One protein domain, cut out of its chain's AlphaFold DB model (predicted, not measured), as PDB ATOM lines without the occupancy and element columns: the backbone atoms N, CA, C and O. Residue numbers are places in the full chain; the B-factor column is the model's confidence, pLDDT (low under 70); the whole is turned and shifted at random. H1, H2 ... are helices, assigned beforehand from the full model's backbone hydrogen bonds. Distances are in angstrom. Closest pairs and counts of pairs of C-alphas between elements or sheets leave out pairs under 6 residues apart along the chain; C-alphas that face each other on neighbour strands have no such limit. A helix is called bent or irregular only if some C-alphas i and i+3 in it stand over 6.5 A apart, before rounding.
ATOM      1  N   THR A 122     -28.198   4.901 -19.510       81.19
ATOM      2  CA  THR A 122     -28.943   4.852 -20.775       81.19
ATOM      3  C   THR A 122     -29.056   6.225 -21.443       81.19
ATOM      4  O   THR A 122     -28.828   6.335 -22.651       81.19
ATOM      5  N   LEU A 123     -29.368   7.284 -20.686       84.75
ATOM      6  CA  LEU A 123     -29.425   8.644 -21.222       84.75
ATOM      7  C   LEU A 123     -28.034   9.112 -21.660       84.75
ATOM      8  O   LEU A 123     -27.882   9.601 -22.776       84.75
ATOM      9  N   GLN A 124     -26.995   8.857 -20.862       87.00
ATOM     10  CA  GLN A 124     -25.615   9.189 -21.232       87.00
ATOM     11  C   GLN A 124     -25.183   8.535 -22.553       87.00
ATOM     12  O   GLN A 124     -24.535   9.182 -23.374       87.00
ATOM     13  N   GLN A 125     -25.542   7.269 -22.789       86.38
ATOM     14  CA  GLN A 125     -25.257   6.594 -24.063       86.38
ATOM     15  C   GLN A 125     -25.987   7.251 -25.238       86.38
ATOM     16  O   GLN A 125     -25.384   7.455 -26.294       86.38
ATOM     17  N   ARG A 126     -27.259   7.628 -25.056       88.06
ATOM     18  CA  ARG A 126     -28.022   8.361 -26.077       88.06
ATOM     19  C   ARG A 126     -27.400   9.720 -26.376       88.06
ATOM     20  O   ARG A 126     -27.220  10.046 -27.544       88.06
ATOM     21  N   LEU A 127     -27.031  10.479 -25.347       90.69
ATOM     22  CA  LEU A 127     -26.438  11.812 -25.476       90.69
ATOM     23  C   LEU A 127     -25.079  11.777 -26.183       90.69
ATOM     24  O   LEU A 127     -24.837  12.607 -27.060       90.69
ATOM     25  N   LYS A 128     -24.237  10.775 -25.886       90.38
ATOM     26  CA  LYS A 128     -22.943  10.557 -26.563       90.38
ATOM     27  C   LYS A 128     -23.068  10.389 -28.079       90.38
ATOM     28  O   LYS A 128     -22.120  10.693 -28.794       90.38
ATOM     29  N   ILE A 129     -24.214   9.908 -28.563       88.50
ATOM     30  CA  ILE A 129     -24.509   9.796 -29.996       88.50
ATOM     31  C   ILE A 129     -25.226  11.059 -30.483       88.50
ATOM     32  O   ILE A 129     -24.814  11.668 -31.466       88.50
ATOM     33  N   ALA A 130     -26.296  11.459 -29.799       91.00
ATOM     34  CA  ALA A 130     -27.215  12.478 -30.282       91.00
ATOM     35  C   ALA A 130     -26.589  13.875 -30.361       91.00
ATOM     36  O   ALA A 130     -26.767  14.549 -31.377       91.00
ATOM     37  N   ILE A 131     -25.846  14.303 -29.332       93.38
ATOM     38  CA  ILE A 131     -25.283  15.660 -29.274       93.38
ATOM     39  C   ILE A 131     -24.242  15.875 -30.385       93.38
ATOM     40  O   ILE A 131     -24.479  16.740 -31.235       93.38
ATOM     41  N   PRO A 132     -23.149  15.083 -30.481       93.69
ATOM     42  CA  PRO A 132     -22.131  15.316 -31.504       93.69
ATOM     43  C   PRO A 132     -22.681  15.214 -32.928       93.69
ATOM     44  O   PRO A 132     -22.319  16.015 -33.786       93.69
ATOM     45  N   VAL A 133     -23.592  14.268 -33.186       93.56
ATOM     46  CA  VAL A 133     -24.190  14.075 -34.517       93.56
ATOM     47  C   VAL A 133     -25.115  15.233 -34.890       93.56
ATOM     48  O   VAL A 133     -25.069  15.708 -36.027       93.56
ATOM     49  N   THR A 134     -25.939  15.709 -33.950       94.19
ATOM     50  CA  THR A 134     -26.827  16.858 -34.184       94.19
ATOM     51  C   THR A 134     -26.007  18.115 -34.465       94.19
ATOM     52  O   THR A 134     -26.270  18.794 -35.457       94.19
ATOM     53  N   ILE A 135     -24.973  18.387 -33.658       94.69
ATOM     54  CA  ILE A 135     -24.075  19.534 -33.856       94.69
ATOM     55  C   ILE A 135     -23.334  19.416 -35.192       94.69
ATOM     56  O   ILE A 135     -23.326  20.371 -35.963       94.69
ATOM     57  N   ALA A 136     -22.767  18.253 -35.530       94.31
ATOM     58  CA  ALA A 136     -22.077  18.056 -36.808       94.31
ATOM     59  C   ALA A 136     -23.010  18.291 -38.009       94.31
ATOM     60  O   ALA A 136     -22.626  18.946 -38.981       94.31
ATOM     61  N   SER A 137     -24.256  17.811 -37.929       94.75
ATOM     62  CA  SER A 137     -25.245  18.029 -38.985       94.75
ATOM     63  C   SER A 137     -25.725  19.473 -39.086       94.75
ATOM     64  O   SER A 137     -25.902  19.980 -40.200       94.75
ATOM     65  N   PHE A 138     -25.878  20.149 -37.950       95.25
ATOM     66  CA  PHE A 138     -26.113  21.586 -37.898       95.25
ATOM     67  C   PHE A 138     -24.962  22.342 -38.576       95.25
ATOM     68  O   PHE A 138     -25.197  23.049 -39.553       95.25
ATOM     69  N   ARG A 139     -23.714  22.104 -38.154       94.81
ATOM     70  CA  ARG A 139     -22.509  22.726 -38.729       94.81
ATOM     71  C   ARG A 139     -22.428  22.531 -40.243       94.81
ATOM     72  O   ARG A 139     -22.170  23.489 -40.963       94.81
ATOM     73  N   HIS A 140     -22.728  21.328 -40.734       94.56
ATOM     74  CA  HIS A 140     -22.744  21.036 -42.170       94.56
ATOM     75  C   HIS A 140     -23.796  21.856 -42.918       94.56
ATOM     76  O   HIS A 140     -23.516  22.443 -43.959       94.56
ATOM     77  N   THR A 141     -24.998  21.953 -42.354       94.56
ATOM     78  CA  THR A 141     -26.108  22.722 -42.936       94.56
ATOM     79  C   THR A 141     -25.810  24.226 -42.976       94.56
ATOM     80  O   THR A 141     -26.218  24.927 -43.909       94.56
ATOM     81  N   MET A 142     -25.060  24.709 -41.986       92.81
ATOM     82  CA  MET A 142     -24.593  26.091 -41.873       92.81
ATOM     83  C   MET A 142     -23.354  26.387 -42.741       92.81
ATOM     84  O   MET A 142     -22.970  27.546 -42.871       92.81
ATOM     85  N   GLY A 143     -22.747  25.371 -43.369       90.56
ATOM     86  CA  GLY A 143     -21.536  25.524 -44.182       90.56
ATOM     87  C   GLY A 143     -20.269  25.787 -43.362       90.56
ATOM     88  O   GLY A 143     -19.364  26.462 -43.844       90.56
ATOM     89  N   LEU A 144     -20.211  25.297 -42.120       89.56
ATOM     90  CA  LEU A 144     -19.080  25.509 -41.212       89.56
ATOM     91  C   LEU A 144     -17.971  24.471 -41.447       89.56
ATOM     92  O   LEU A 144     -18.267  23.323 -41.789       89.56
ATOM     93  N   PRO A 145     -16.693  24.825 -41.221       79.38
ATOM     94  CA  PRO A 145     -15.583  23.896 -41.400       79.38
ATOM     95  C   PRO A 145     -15.664  22.697 -40.439       79.38
ATOM     96  O   PRO A 145     -16.238  22.775 -39.343       79.38
ATOM     97  N   ASN A 146     -15.034  21.591 -40.851       77.00
ATOM     98  CA  ASN A 146     -14.931  20.325 -40.107       77.00
ATOM     99  C   ASN A 146     -16.276  19.632 -39.819       77.00
ATOM    100  O   ASN A 146     -16.430  18.935 -38.819       77.00
ATOM    101  N   SER A 147     -17.261  19.794 -40.704       78.12
ATOM    102  CA  SER A 147     -18.611  19.245 -40.546       78.12
ATOM    103  C   SER A 147     -18.806  17.880 -41.232       78.12
ATOM    104  O   SER A 147     -19.734  17.705 -42.028       78.12
ATOM    105  N   ILE A 148     -17.908  16.921 -41.008       77.75
ATOM    106  CA  ILE A 148     -18.036  15.597 -41.635       77.75
ATOM    107  C   ILE A 148     -19.142  14.816 -40.918       77.75
ATOM    108  O   ILE A 148     -19.065  14.570 -39.716       77.75
ATOM    109  N   ILE A 149     -20.171  14.414 -41.664       81.44
ATOM    110  CA  ILE A 149     -21.234  13.534 -41.176       81.44
ATOM    111  C   ILE A 149     -21.016  12.162 -41.801       81.44
ATOM    112  O   ILE A 149     -21.123  12.010 -43.016       81.44
ATOM    113  N   HIS A 150     -20.757  11.151 -40.976       78.50
ATOM    114  CA  HIS A 150     -20.773   9.764 -41.429       78.50
ATOM    115  C   HIS A 150     -22.183   9.196 -41.230       78.50
ATOM    116  O   HIS A 150     -22.607   9.028 -40.080       78.50
ATOM    117  N   PRO A 151     -22.949   8.941 -42.307       71.50
ATOM    118  CA  PRO A 151     -24.241   8.285 -42.181       71.50
ATOM    119  C   PRO A 151     -24.051   6.848 -41.673       71.50
ATOM    120  O   PRO A 151     -23.115   6.152 -42.062       71.50
ATOM    121  N   ASN A 152     -24.945   6.413 -40.790       78.38
ATOM    122  CA  ASN A 152     -24.986   5.068 -40.214       78.38
ATOM    123  C   ASN A 152     -26.450   4.612 -40.149       78.38
ATOM    124  O   ASN A 152     -27.355   5.442 -40.077       78.38
ATOM    125  N   ASN A 153     -26.675   3.304 -40.087       80.88
ATOM    126  CA  ASN A 153     -27.996   2.679 -40.024       80.88
ATOM    127  C   ASN A 153     -28.653   2.779 -38.630       80.88
ATOM    128  O   ASN A 153     -29.761   2.290 -38.427       80.88
ATOM    129  N   ASN A 154     -27.994   3.401 -37.647       88.00
ATOM    130  CA  ASN A 154     -28.566   3.617 -36.319       88.00
ATOM    131  C   ASN A 154     -29.677   4.683 -36.374       88.00
ATOM    132  O   ASN A 154     -29.413   5.853 -36.660       88.00
ATOM    133  N   LEU A 155     -30.912   4.298 -36.031       88.00
ATOM    134  CA  LEU A 155     -32.084   5.182 -36.029       88.00
ATOM    135  C   LEU A 155     -31.879   6.474 -35.217       88.00
ATOM    136  O   LEU A 155     -32.325   7.542 -35.641       88.00
ATOM    137  N   LEU A 156     -31.196   6.401 -34.068       87.19
ATOM    138  CA  LEU A 156     -30.903   7.577 -33.241       87.19
ATOM    139  C   LEU A 156     -29.968   8.544 -33.976       87.19
ATOM    140  O   LEU A 156     -30.184   9.754 -33.943       87.19
ATOM    141  N   GLN A 157     -28.964   8.016 -34.677       90.38
ATOM    142  CA  GLN A 157     -28.033   8.813 -35.475       90.38
ATOM    143  C   GLN A 157     -28.751   9.469 -36.658       90.38
ATOM    144  O   GLN A 157     -28.614  10.674 -36.850       90.38
ATOM    145  N   VAL A 158     -29.591   8.725 -37.388       90.31
ATOM    146  CA  VAL A 158     -30.421   9.271 -38.479       90.31
ATOM    147  C   VAL A 158     -31.330  10.393 -37.971       90.31
ATOM    148  O   VAL A 158     -31.384  11.469 -38.565       90.31
ATOM    149  N   THR A 159     -32.001  10.178 -36.839       89.25
ATOM    150  CA  THR A 159     -32.887  11.186 -36.234       89.25
ATOM    151  C   THR A 159     -32.107  12.433 -35.811       89.25
ATOM    152  O   THR A 159     -32.561  13.548 -36.054       89.25
ATOM    153  N   SER A 160     -30.903  12.256 -35.262       91.31
ATOM    154  CA  SER A 160     -30.015  13.353 -34.855       91.31
ATOM    155  C   SER A 160     -29.510  14.169 -36.050       91.31
ATOM    156  O   SER A 160     -29.500  15.396 -35.992       91.31
ATOM    157  N   ILE A 161     -29.174  13.511 -37.169       92.88
ATOM    158  CA  ILE A 161     -28.831  14.185 -38.434       92.88
ATOM    159  C   ILE A 161     -30.019  15.027 -38.916       92.88
ATOM    160  O   ILE A 161     -29.877  16.211 -39.213       92.88
ATOM    161  N   LEU A 162     -31.219  14.443 -38.963       91.75
ATOM    162  CA  LEU A 162     -32.411  15.176 -39.397       91.75
ATOM    163  C   LEU A 162     -32.717  16.369 -38.485       91.75
ATOM    164  O   LEU A 162     -33.094  17.429 -38.985       91.75
ATOM    165  N   ASN A 163     -32.536  16.219 -37.172       91.56
ATOM    166  CA  ASN A 163     -32.737  17.304 -36.215       91.56
ATOM    167  C   ASN A 163     -31.723  18.437 -36.429       91.56
ATOM    168  O   ASN A 163     -32.125  19.589 -36.574       91.56
ATOM    169  N   GLY A 164     -30.431  18.115 -36.551       93.75
ATOM    170  CA  GLY A 164     -29.379  19.105 -36.807       93.75
ATOM    171  C   GLY A 164     -29.603  19.875 -38.109       93.75
ATOM    172  O   GLY A 164     -29.513  21.104 -38.132       93.75
ATOM    173  N   ARG A 165     -30.000  19.172 -39.178       94.38
ATOM    174  CA  ARG A 165     -30.367  19.797 -40.456       94.38
ATOM    175  C   ARG A 165     -31.576  20.720 -40.335       94.38
ATOM    176  O   ARG A 165     -31.561  21.800 -40.915       94.38
ATOM    177  N   ARG A 166     -32.618  20.323 -39.600       93.81
ATOM    178  CA  ARG A 166     -33.807  21.168 -39.386       93.81
ATOM    179  C   ARG A 166     -33.463  22.447 -38.637       93.81
ATOM    180  O   ARG A 166     -33.856  23.514 -39.092       93.81
ATOM    181  N   ILE A 167     -32.689  22.340 -37.558       93.69
ATOM    182  CA  ILE A 167     -32.229  23.505 -36.794       93.69
ATOM    183  C   ILE A 167     -31.421  24.437 -37.707       93.69
ATOM    184  O   ILE A 167     -31.706  25.630 -37.779       93.69
ATOM    185  N   GLY A 168     -30.466  23.889 -38.468       94.19
ATOM    186  CA  GLY A 168     -29.637  24.673 -39.384       94.19
ATOM    187  C   GLY A 168     -30.448  25.376 -40.474       94.19
ATOM    188  O   GLY A 168     -30.283  26.572 -40.680       94.19
ATOM    189  N   LEU A 169     -31.365  24.667 -41.139       94.44
ATOM    190  CA  LEU A 169     -32.222  25.248 -42.181       94.44
ATOM    191  C   LEU A 169     -33.150  26.339 -41.646       94.44
ATOM    192  O   LEU A 169     -33.470  27.263 -42.387       94.44
ATOM    193  N   ALA A 170     -33.574  26.234 -40.388       93.19
ATOM    194  CA  ALA A 170     -34.467  27.206 -39.777       93.19
ATOM    195  C   ALA A 170     -33.723  28.452 -39.262       93.19
ATOM    196  O   ALA A 170     -34.219  29.562 -39.416       93.19
ATOM    197  N   ILE A 171     -32.514  28.296 -38.708       94.88
ATOM    198  CA  ILE A 171     -31.712  29.421 -38.194       94.88
ATOM    199  C   ILE A 171     -30.999  30.174 -39.322       94.88
ATOM    200  O   ILE A 171     -30.949  31.401 -39.304       94.88
ATOM    201  N   ARG A 172     -30.457  29.462 -40.318       95.12
ATOM    202  CA  ARG A 172     -29.662  30.042 -41.412       95.12
ATOM    203  C   ARG A 172     -30.280  31.282 -42.084       95.12
ATOM    204  O   ARG A 172     -29.528  32.237 -42.261       95.12
ATOM    205  N   PRO A 173     -31.571  31.310 -42.473       95.31
ATOM    206  CA  PRO A 173     -32.161  32.483 -43.123       95.31
ATOM    207  C   PRO A 173     -32.356  33.688 -42.188       95.31
ATOM    208  O   PRO A 173     -32.571  34.789 -42.681       95.31
ATOM    209  N   LEU A 174     -32.281  33.498 -40.866       95.38
ATOM    210  CA  LEU A 174     -32.465  34.554 -39.861       95.38
ATOM    211  C   LEU A 174     -31.151  35.244 -39.464       95.38
ATOM    212  O   LEU A 174     -31.155  36.235 -38.726       95.38
ATOM    213  N   LEU A 175     -30.021  34.708 -39.927       95.06
ATOM    214  CA  LEU A 175     -28.708  35.278 -39.675       95.06
ATOM    215  C   LEU A 175     -28.447  36.470 -40.584       95.06
ATOM    216  O   LEU A 175     -28.665  36.426 -41.796       95.06
ATOM    217  N   THR A 176     -27.893  37.518 -39.994       94.88
ATOM    218  CA  THR A 176     -27.327  38.632 -40.750       94.88
ATOM    219  C   THR A 176     -26.078  38.194 -41.514       94.88
ATOM    220  O   THR A 176     -25.450  37.174 -41.215       94.88
ATOM    221  N   HIS A 177     -25.676  38.999 -42.499       92.94
ATOM    222  CA  HIS A 177     -24.456  38.740 -43.261       92.94
ATOM    223  C   HIS A 177     -23.215  38.647 -42.356       92.94
ATOM    224  O   HIS A 177     -22.391  37.753 -42.527       92.94
ATOM    225  N   ILE A 178     -23.123  39.527 -41.355       91.56
ATOM    226  CA  ILE A 178     -22.004  39.594 -40.407       91.56
ATOM    227  C   ILE A 178     -21.966  38.361 -39.502       91.56
ATOM    228  O   ILE A 178     -20.901  37.779 -39.293       91.56
ATOM    229  N   GLU A 179     -23.115  37.911 -39.000       93.94
ATOM    230  CA  GLU A 179     -23.192  36.684 -38.201       93.94
ATOM    231  C   GLU A 179     -22.797  35.460 -39.030       93.94
ATOM    232  O   GLU A 179     -22.058  34.601 -38.551       93.94
ATOM    233  N   MET A 180     -23.225  35.403 -40.294       92.94
ATOM    234  CA  MET A 180     -22.838  34.325 -41.203       92.94
ATOM    235  C   MET A 180     -21.324  34.305 -41.450       92.94
ATOM    236  O   MET A 180     -20.704  33.248 -41.341       92.94
ATOM    237  N   GLN A 181     -20.716  35.461 -41.727       90.62
ATOM    238  CA  GLN A 181     -19.260  35.583 -41.864       90.62
ATOM    239  C   GLN A 181     -18.532  35.186 -40.575       90.62
ATOM    240  O   GLN A 181     -17.542  34.458 -40.620       90.62
ATOM    241  N   THR A 182     -19.050  35.612 -39.421       90.19
ATOM    242  CA  THR A 182     -18.491  35.280 -38.104       90.19
ATOM    243  C   THR A 182     -18.504  33.774 -37.857       90.19
ATOM    244  O   THR A 182     -17.511  33.228 -37.380       90.19
ATOM    245  N   LEU A 183     -19.590  33.082 -38.218       90.50
ATOM    246  CA  LEU A 183     -19.667  31.625 -38.120       90.50
ATOM    247  C   LEU A 183     -18.704  30.926 -39.088       90.50
ATOM    248  O   LEU A 183     -18.086  29.930 -38.727       90.50
ATOM    249  N   GLN A 184     -18.580  31.434 -40.315       88.00
ATOM    250  CA  GLN A 184     -17.718  30.855 -41.352       88.00
ATOM    251  C   GLN A 184     -16.228  31.144 -41.136       88.00
ATOM    252  O   GLN A 184     -15.384  30.511 -41.775       88.00
ATOM    253  N   SER A 185     -15.891  32.077 -40.244       84.31
ATOM    254  CA  SER A 185     -14.506  32.307 -39.849       84.31
ATOM    255  C   SER A 185     -13.911  31.024 -39.241       84.31
ATOM    256  O   SER A 185     -14.585  30.263 -38.550       84.31
ATOM    257  N   GLN A 186     -12.631  30.740 -39.500       71.44
ATOM    258  CA  GLN A 186     -11.959  29.555 -38.936       71.44
ATOM    259  C   GLN A 186     -11.749  29.652 -37.411       71.44
ATOM    260  O   GLN A 186     -11.314  28.690 -36.778       71.44
ATOM    261  N   THR A 187     -12.045  30.809 -36.821       77.88
ATOM    262  CA  THR A 187     -11.910  31.104 -35.397       77.88
ATOM    263  C   THR A 187     -13.223  30.868 -34.663       77.88
ATOM    264  O   THR A 187     -14.250  31.440 -35.020       77.88
ATOM    265  N   THR A 188     -13.185  30.083 -33.585       84.44
ATOM    266  CA  THR A 188     -14.335  29.905 -32.692       84.44
ATOM    267  C   THR A 188     -14.683  31.227 -32.007       84.44
ATOM    268  O   THR A 188     -13.956  31.719 -31.144       84.44
ATOM    269  N   SER A 189     -15.805  31.821 -32.407       91.56
ATOM    270  CA  SER A 189     -16.304  33.085 -31.855       91.56
ATOM    271  C   SER A 189     -17.238  32.861 -30.663       91.56
ATOM    272  O   SER A 189     -17.833  31.792 -30.506       91.56
ATOM    273  N   ALA A 190     -17.430  33.889 -29.828       92.50
ATOM    274  CA  ALA A 190     -18.435  33.855 -28.759       92.50
ATOM    275  C   ALA A 190     -19.850  33.599 -29.310       92.50
ATOM    276  O   ALA A 190     -20.630  32.878 -28.686       92.50
ATOM    277  N   PHE A 191     -20.141  34.118 -30.509       94.81
ATOM    278  CA  PHE A 191     -21.392  33.868 -31.220       94.81
ATOM    279  C   PHE A 191     -21.554  32.396 -31.593       94.81
ATOM    280  O   PHE A 191     -22.567  31.781 -31.263       94.81
ATOM    281  N   GLN A 192     -20.528  31.801 -32.213       94.19
ATOM    282  CA  GLN A 192     -20.537  30.383 -32.561       94.19
ATOM    283  C   GLN A 192     -20.705  29.498 -31.324       94.19
ATOM    284  O   GLN A 192     -21.541  28.599 -31.332       94.19
ATOM    285  N   ASN A 193     -19.952  29.773 -30.256       94.31
ATOM    286  CA  ASN A 193     -20.026  29.000 -29.016       94.31
ATOM    287  C   ASN A 193     -21.424  29.079 -28.384       94.31
ATOM    288  O   ASN A 193     -21.964  28.059 -27.962       94.31
ATOM    289  N   SER A 194     -22.026  30.273 -28.354       95.81
ATOM    290  CA  SER A 194     -23.380  30.467 -27.819       95.81
ATOM    291  C   SER A 194     -24.415  29.728 -28.668       95.81
ATOM    292  O   SER A 194     -25.253  29.004 -28.133       95.81
ATOM    293  N   LEU A 195     -24.322  29.842 -29.995       95.69
ATOM    294  CA  LEU A 195     -25.220  29.165 -30.927       95.69
ATOM    295  C   LEU A 195     -25.130  27.640 -30.808       95.69
ATOM    296  O   LEU A 195     -26.153  26.974 -30.658       95.69
ATOM    297  N   GLU A 196     -23.919  27.082 -30.822       95.06
ATOM    298  CA  GLU A 196     -23.701  25.637 -30.685       95.06
ATOM    299  C   GLU A 196     -24.165  25.112 -29.320       95.06
ATOM    300  O   GLU A 196     -24.741  24.028 -29.264       95.06
ATOM    301  N   ALA A 197     -24.024  25.890 -28.243       95.75
ATOM    302  CA  ALA A 197     -24.533  25.506 -26.927       95.75
ATOM    303  C   ALA A 197     -26.073  25.426 -26.888       95.75
ATOM    304  O   ALA A 197     -26.641  24.539 -26.248       95.75
ATOM    305  N   TRP A 198     -26.779  26.307 -27.603       95.06
ATOM    306  CA  TRP A 198     -28.232  26.182 -27.763       95.06
ATOM    307  C   TRP A 198     -28.620  24.988 -28.646       95.06
ATOM    308  O   TRP A 198     -29.581  24.285 -28.328       95.06
ATOM    309  N   VAL A 199     -27.849  24.682 -29.694       94.88
ATOM    310  CA  VAL A 199     -28.037  23.456 -30.496       94.88
ATOM    311  C   VAL A 199     -27.816  22.198 -29.652       94.88
ATOM    312  O   VAL A 199     -28.578  21.237 -29.774       94.88
ATOM    313  N   GLU A 200     -26.822  22.201 -28.765       95.06
ATOM    314  CA  GLU A 200     -26.567  21.122 -27.810       95.06
ATOM    315  C   GLU A 200     -27.772  20.891 -26.893       95.06
ATOM    316  O   GLU A 200     -28.226  19.755 -26.754       95.06
ATOM    317  N   TYR A 201     -28.346  21.958 -26.330       94.06
ATOM    318  CA  TYR A 201     -29.567  21.863 -25.526       94.06
ATOM    319  C   TYR A 201     -30.737  21.242 -26.310       94.06
ATOM    320  O   TYR A 201     -31.434  20.356 -25.808       94.06
ATOM    321  N   LEU A 202     -30.932  21.638 -27.569       92.12
ATOM    322  CA  LEU A 202     -31.979  21.063 -28.421       92.12
ATOM    323  C   LEU A 202     -31.721  19.582 -28.739       92.12
ATOM    324  O   LEU A 202     -32.655  18.776 -28.766       92.12
ATOM    325  N   ALA A 203     -30.458  19.202 -28.941       92.06
ATOM    326  CA  ALA A 203     -30.060  17.807 -29.095       92.06
ATOM    327  C   ALA A 203     -30.320  17.001 -27.811       92.06
ATOM    328  O   ALA A 203     -30.788  15.861 -27.883       92.06
ATOM    329  N   TYR A 204     -30.082  17.612 -26.645       92.81
ATOM    330  CA  TYR A 204     -30.380  17.040 -25.334       92.81
ATOM    331  C   TYR A 204     -31.863  16.716 -25.186       92.81
ATOM    332  O   TYR A 204     -32.237  15.581 -24.887       92.81
ATOM    333  N   ARG A 205     -32.719  17.706 -25.450       89.56
ATOM    334  CA  ARG A 205     -34.176  17.580 -25.353       89.56
ATOM    335  C   ARG A 205     -34.713  16.484 -26.272       89.56
ATOM    336  O   ARG A 205     -35.526  15.665 -25.841       89.56
ATOM    337  N   MET A 206     -34.202  16.399 -27.497       87.12
ATOM    338  CA  MET A 206     -34.522  15.298 -28.406       87.12
ATOM    339  C   MET A 206     -34.085  13.938 -27.832       87.12
ATOM    340  O   MET A 206     -34.861  12.986 -27.865       87.12
ATOM    341  N   ALA A 207     -32.876  13.815 -27.282       86.38
ATOM    342  CA  ALA A 207     -32.381  12.543 -26.748       86.38
ATOM    343  C   ALA A 207     -33.137  12.073 -25.489       86.38
ATOM    344  O   ALA A 207     -33.398  10.870 -25.338       86.38
ATOM    345  N   ALA A 208     -33.488  13.013 -24.608       86.12
ATOM    346  CA  ALA A 208     -34.181  12.750 -23.354       86.12
ATOM    347  C   ALA A 208     -35.657  12.400 -23.595       86.12
ATOM    348  O   ALA A 208     -36.105  11.302 -23.268       86.12
ATOM    349  N   ILE A 209     -36.416  13.295 -24.228       82.50
ATOM    350  CA  ILE A 209     -37.882  13.175 -24.300       82.50
ATOM    351  C   ILE A 209     -38.417  12.913 -25.713       82.50
ATOM    352  O   ILE A 209     -39.628  12.915 -25.917       82.50
ATOM    353  N   ASN A 210     -37.540  12.642 -26.690       78.62
ATOM    354  CA  ASN A 210     -37.896  12.427 -28.102       78.62
ATOM    355  C   ASN A 210     -38.700  13.590 -28.713       78.62
ATOM    356  O   ASN A 210     -39.459  13.406 -29.666       78.62
ATOM    357  N   GLN A 211     -38.541  14.794 -28.158       75.50
ATOM    358  CA  GLN A 211     -39.201  15.985 -28.663       75.50
ATOM    359  C   GLN A 211     -38.363  16.595 -29.785       75.50
ATOM    360  O   GLN A 211     -37.156  16.799 -29.648       75.50
ATOM    361  N   ARG A 212     -39.013  16.843 -30.921       68.62
ATOM    362  CA  ARG A 212     -38.380  17.439 -32.098       68.62
ATOM    363  C   ARG A 212     -38.226  18.945 -31.911       68.62
ATOM    364  O   ARG A 212     -38.896  19.551 -31.080       68.62
ATOM    365  N   PHE A 213     -37.351  19.534 -32.720       70.19
ATOM    366  CA  PHE A 213     -37.243  20.979 -32.836       70.19
ATOM    367  C   PHE A 213     -38.557  21.594 -33.345       70.19
ATOM    368  O   PHE A 213     -38.898  21.441 -34.518       70.19
ATOM    369  N   GLU A 214     -39.272  22.267 -32.447       72.88
ATOM    370  CA  GLU A 214     -40.505  23.027 -32.711       72.88
ATOM    371  C   GLU A 214     -40.433  24.447 -32.121       72.88
ATOM    372  O   GLU A 214     -41.399  25.200 -32.185       72.88
ATOM    373  N   ASP A 215     -39.290  24.816 -31.537       73.06
ATOM    374  CA  ASP A 215     -39.120  26.099 -30.861       73.06
ATOM    375  C   ASP A 215     -39.061  27.263 -31.856       73.06
ATOM    376  O   ASP A 215     -38.641  27.113 -33.011       73.06
ATOM    377  N   ASN A 216     -39.444  28.445 -31.369       85.44
ATOM    378  CA  ASN A 216     -39.359  29.684 -32.124       85.44
ATOM    379  C   ASN A 216     -37.885  30.024 -32.412       85.44
ATOM    380  O   ASN A 216     -37.103  30.326 -31.507       85.44
ATOM    381  N   GLN A 217     -37.497  29.966 -33.685       87.12
ATOM    382  CA  GLN A 217     -36.098  30.120 -34.094       87.12
ATOM    383  C   GLN A 217     -35.598  31.549 -33.907       87.12
ATOM    384  O   GLN A 217     -34.422  31.753 -33.604       87.12
ATOM    385  N   GLU A 218     -36.496  32.526 -34.025       89.44
ATOM    386  CA  GLU A 218     -36.198  33.930 -33.748       89.44
ATOM    387  C   GLU A 218     -35.883  34.143 -32.266       89.44
ATOM    388  O   GLU A 218     -34.971  34.894 -31.928       89.44
ATOM    389  N   GLU A 219     -36.592  33.442 -31.378       90.50
ATOM    390  CA  GLU A 219     -36.373  33.529 -29.936       90.50
ATOM    391  C   GLU A 219     -35.032  32.907 -29.532       90.50
ATOM    392  O   GLU A 219     -34.263  33.529 -28.796       90.50
ATOM    393  N   ILE A 220     -34.695  31.733 -30.077       89.62
ATOM    394  CA  ILE A 220     -33.377  31.116 -29.858       89.62
ATOM    395  C   ILE A 220     -32.271  32.044 -30.349       89.62
ATOM    396  O   ILE A 220     -31.291  32.266 -29.640       89.62
ATOM    397  N   LEU A 221     -32.420  32.607 -31.548       93.88
ATOM    398  CA  LEU A 221     -31.408  33.496 -32.101       93.88
ATOM    399  C   LEU A 221     -31.282  34.792 -31.287       93.88
ATOM    400  O   LEU A 221     -30.170  35.275 -31.082       93.88
ATOM    401  N   LYS A 222     -32.391  35.318 -30.756       94.31
ATOM    402  CA  LYS A 222     -32.372  36.434 -29.803       94.31
ATOM    403  C   LYS A 222     -31.569  36.082 -28.548       94.31
ATOM    404  O   LYS A 222     -30.678  36.847 -28.184       94.31
ATOM    405  N   TRP A 223     -31.805  34.920 -27.933       94.00
ATOM    406  CA  TRP A 223     -31.026  34.478 -26.768       94.00
ATOM    407  C   TRP A 223     -29.543  34.298 -27.090       94.00
ATOM    408  O   TRP A 223     -28.698  34.695 -26.295       94.00
ATOM    409  N   VAL A 224     -29.213  33.754 -28.265       95.75
ATOM    410  CA  VAL A 224     -27.823  33.610 -28.728       95.75
ATOM    411  C   VAL A 224     -27.140  34.971 -28.851       95.75
ATOM    412  O   VAL A 224     -26.011  35.127 -28.383       95.75
ATOM    413  N   ARG A 225     -27.803  35.963 -29.458       96.06
ATOM    414  CA  ARG A 225     -27.267  37.325 -29.617       96.06
ATOM    415  C   ARG A 225     -27.038  37.998 -28.265       96.06
ATOM    416  O   ARG A 225     -25.945  38.501 -28.016       96.06
ATOM    417  N   GLU A 226     -28.031  37.943 -27.381       95.25
ATOM    418  CA  GLU A 226     -27.929  38.482 -26.021       95.25
ATOM    419  C   GLU A 226     -26.814  37.795 -25.223       95.25
ATOM    420  O   GLU A 226     -25.977  38.469 -24.629       95.25
ATOM    421  N   GLU A 227     -26.751  36.460 -25.247       95.44
ATOM    422  CA  GLU A 227     -25.702  35.686 -24.575       95.44
ATOM    423  C   GLU A 227     -24.313  36.042 -25.107       95.44
ATOM    424  O   GLU A 227     -23.380  36.212 -24.325       95.44
ATOM    425  N   THR A 228     -24.179  36.224 -26.420       95.44
ATOM    426  CA  THR A 228     -22.919  36.632 -27.050       95.44
ATOM    427  C   THR A 228     -22.479  38.007 -26.558       95.44
ATOM    428  O   THR A 228     -21.333  38.163 -26.130       95.44
ATOM    429  N   ALA A 229     -23.387  38.987 -26.568       93.31
ATOM    430  CA  ALA A 229     -23.099  40.338 -26.099       93.31
ATOM    431  C   ALA A 229     -22.726  40.351 -24.607       93.31
ATOM    432  O   ALA A 229     -21.760  40.998 -24.197       93.31
ATOM    433  N   GLN A 230     -23.429  39.558 -23.800       93.81
ATOM    434  CA  GLN A 230     -23.134  39.357 -22.382       93.81
ATOM    435  C   GLN A 230     -21.773  38.693 -22.151       93.81
ATOM    436  O   GLN A 230     -21.054  39.083 -21.239       93.81
ATOM    437  N   VAL A 231     -21.395  37.693 -22.949       92.56
ATOM    438  CA  VAL A 231     -20.106  36.995 -22.810       92.56
ATOM    439  C   VAL A 231     -18.938  37.899 -23.195       92.56
ATOM    440  O   VAL A 231     -17.927  37.909 -22.492       92.56
ATOM    441  N   ILE A 232     -19.073  38.670 -24.275       90.44
ATOM    442  CA  ILE A 232     -18.031  39.598 -24.734       90.44
ATOM    443  C   ILE A 232     -17.850  40.747 -23.732       90.44
ATOM    444  O   ILE A 232     -16.723  41.024 -23.329       90.44
ATOM    445  N   SER A 233     -18.948  41.361 -23.278       89.50
ATOM    446  CA  SER A 233     -18.914  42.400 -22.233       89.50
ATOM    447  C   SER A 233     -18.594  41.847 -20.840       89.50
ATOM    448  O   SER A 233     -18.191  42.589 -19.954       89.50
ATOM    449  N   GLN A 234     -18.748  40.536 -20.642       90.69
ATOM    450  CA  GLN A 234     -18.626  39.849 -19.357       90.69
ATOM    451  C   GLN A 234     -19.585  40.389 -18.278       90.69
ATOM    452  O   GLN A 234     -19.241  40.402 -17.092       90.69
TER     453      GLN A 234
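What this domain is: This is residues 122 to 234 of the 472 residues of an uncharacterized protein of Xylophilus rhododendri (UniProt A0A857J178). Three long helices, H1, H2 and H4, gather in a triangle and cross one another steeply, and at the end where H2 finishes and H4 begins, H5 packs slantwise on H4 and the short H3 caps the first residues of H4. H4 is in the middle, while the long link of residues 142 to 154 folds back from the end of H1 to the beginning of H2. The printed part has 113 residues, with five named helices in the order H1, H2, H3, H4, H5 and no named strand, and its class is all helix. It is compact, with a radius of gyration of the C-alphas of 13.8 A, and elongated in outline, spanning 40 by 25 by 23 A.

How they stand to each other: Begin with H4, residues 190 to 209, one of the three longest helices and the hub, touching four others. Look next at H1, residues 122 to 141: it touches H4, closest at the C-alphas of Ile 131 and Ala 203, 5.2 A apart, at a steep tilt of 45 degrees, opposite ways. H2, residues 155 to 174, touches H1 with 38 pairs of C-alphas within 8 A; those of Phe 138 and Gly 164 come closest, at 4.2 A. H1 and H2 run the same way at a steep tilt of 41 degrees. H2 touches H4 with residues 160 to 167 alone, and H4 meets this touch with residues 199 to 203 alone; the closest C-alphas, of Ser 160 and Ala 203, are 7.3 A apart. Their tilt is steep, 40 degrees, opposite ways. These three helices, H1, H2 and H4, form a bundle, a group of helices gathered together. Move outward to H5, residues 217 to 233, which touches H4 at residues 190 to 198 of H4 alone, with the C-alphas of Phe 191 and Thr 228 closest at 5.2 A, at a steep tilt of 46 degrees, opposite ways. H5 also touches H2, residues 217 to 221 alone against residues 170 to 174 alone; the closest C-alphas, of Ile 171 and Gln 217, are 6.0 A apart, and the lines are about perpendicular at 76 degrees. H3, residues 177 to 184, touches H4 at residues 191 to 192 of H4 alone; the closest C-alphas, of Leu 183 and Gln 192, are 5.8 A apart, and the lines are about perpendicular at 73 degrees, only just beyond steep. H3 is apart from H1 and H5, and only just apart from H2, with 8.1 A between the closest C-alphas; H1 and H5 are apart too. The helix packing is mostly crossed, with 0 of 6 touching pairs at a shallow tilt. In H3, H4 and H5 every O i to N i+4 pair is within hydrogen-bond range; in H1 and in H2 it is 14 of 16.

Where its parts are: Find C-alpha 190 at (-18.435, 33.855, -28.759); from there H4 runs 28.7 A to C-alpha 209. H1 begins at C-alpha 122, at (-28.943, 4.852, -20.775), and covers 28.6 A to C-alpha 141; it is neither bent nor irregular, but only just, with C-alphas 128 and 131 6.2 A apart. H2 covers 29.6 A from Leu 155 to Leu 174 and is irregular, only just, with C-alphas 170 and 173 6.7 A apart. H3 covers 10.5 A from His 177 to Gln 184. H5 covers 24.2 A from Gln 217 to C-alpha 233 at (-18.914, 42.400, -22.233).

The domain as a whole: The two C-alphas farthest apart, those of Asn 153 and Ser 233, are 44.5 A from each other. The printed part has no cut. Look for the long link between H1 and H2, 13 residues; H2 to H3 and H3 to H4 are tight links, and H4 to H5 is a short one of 7 residues. The mean pLDDT of the printed part is 89.5, and one printed residue, Arg 212, is under 70.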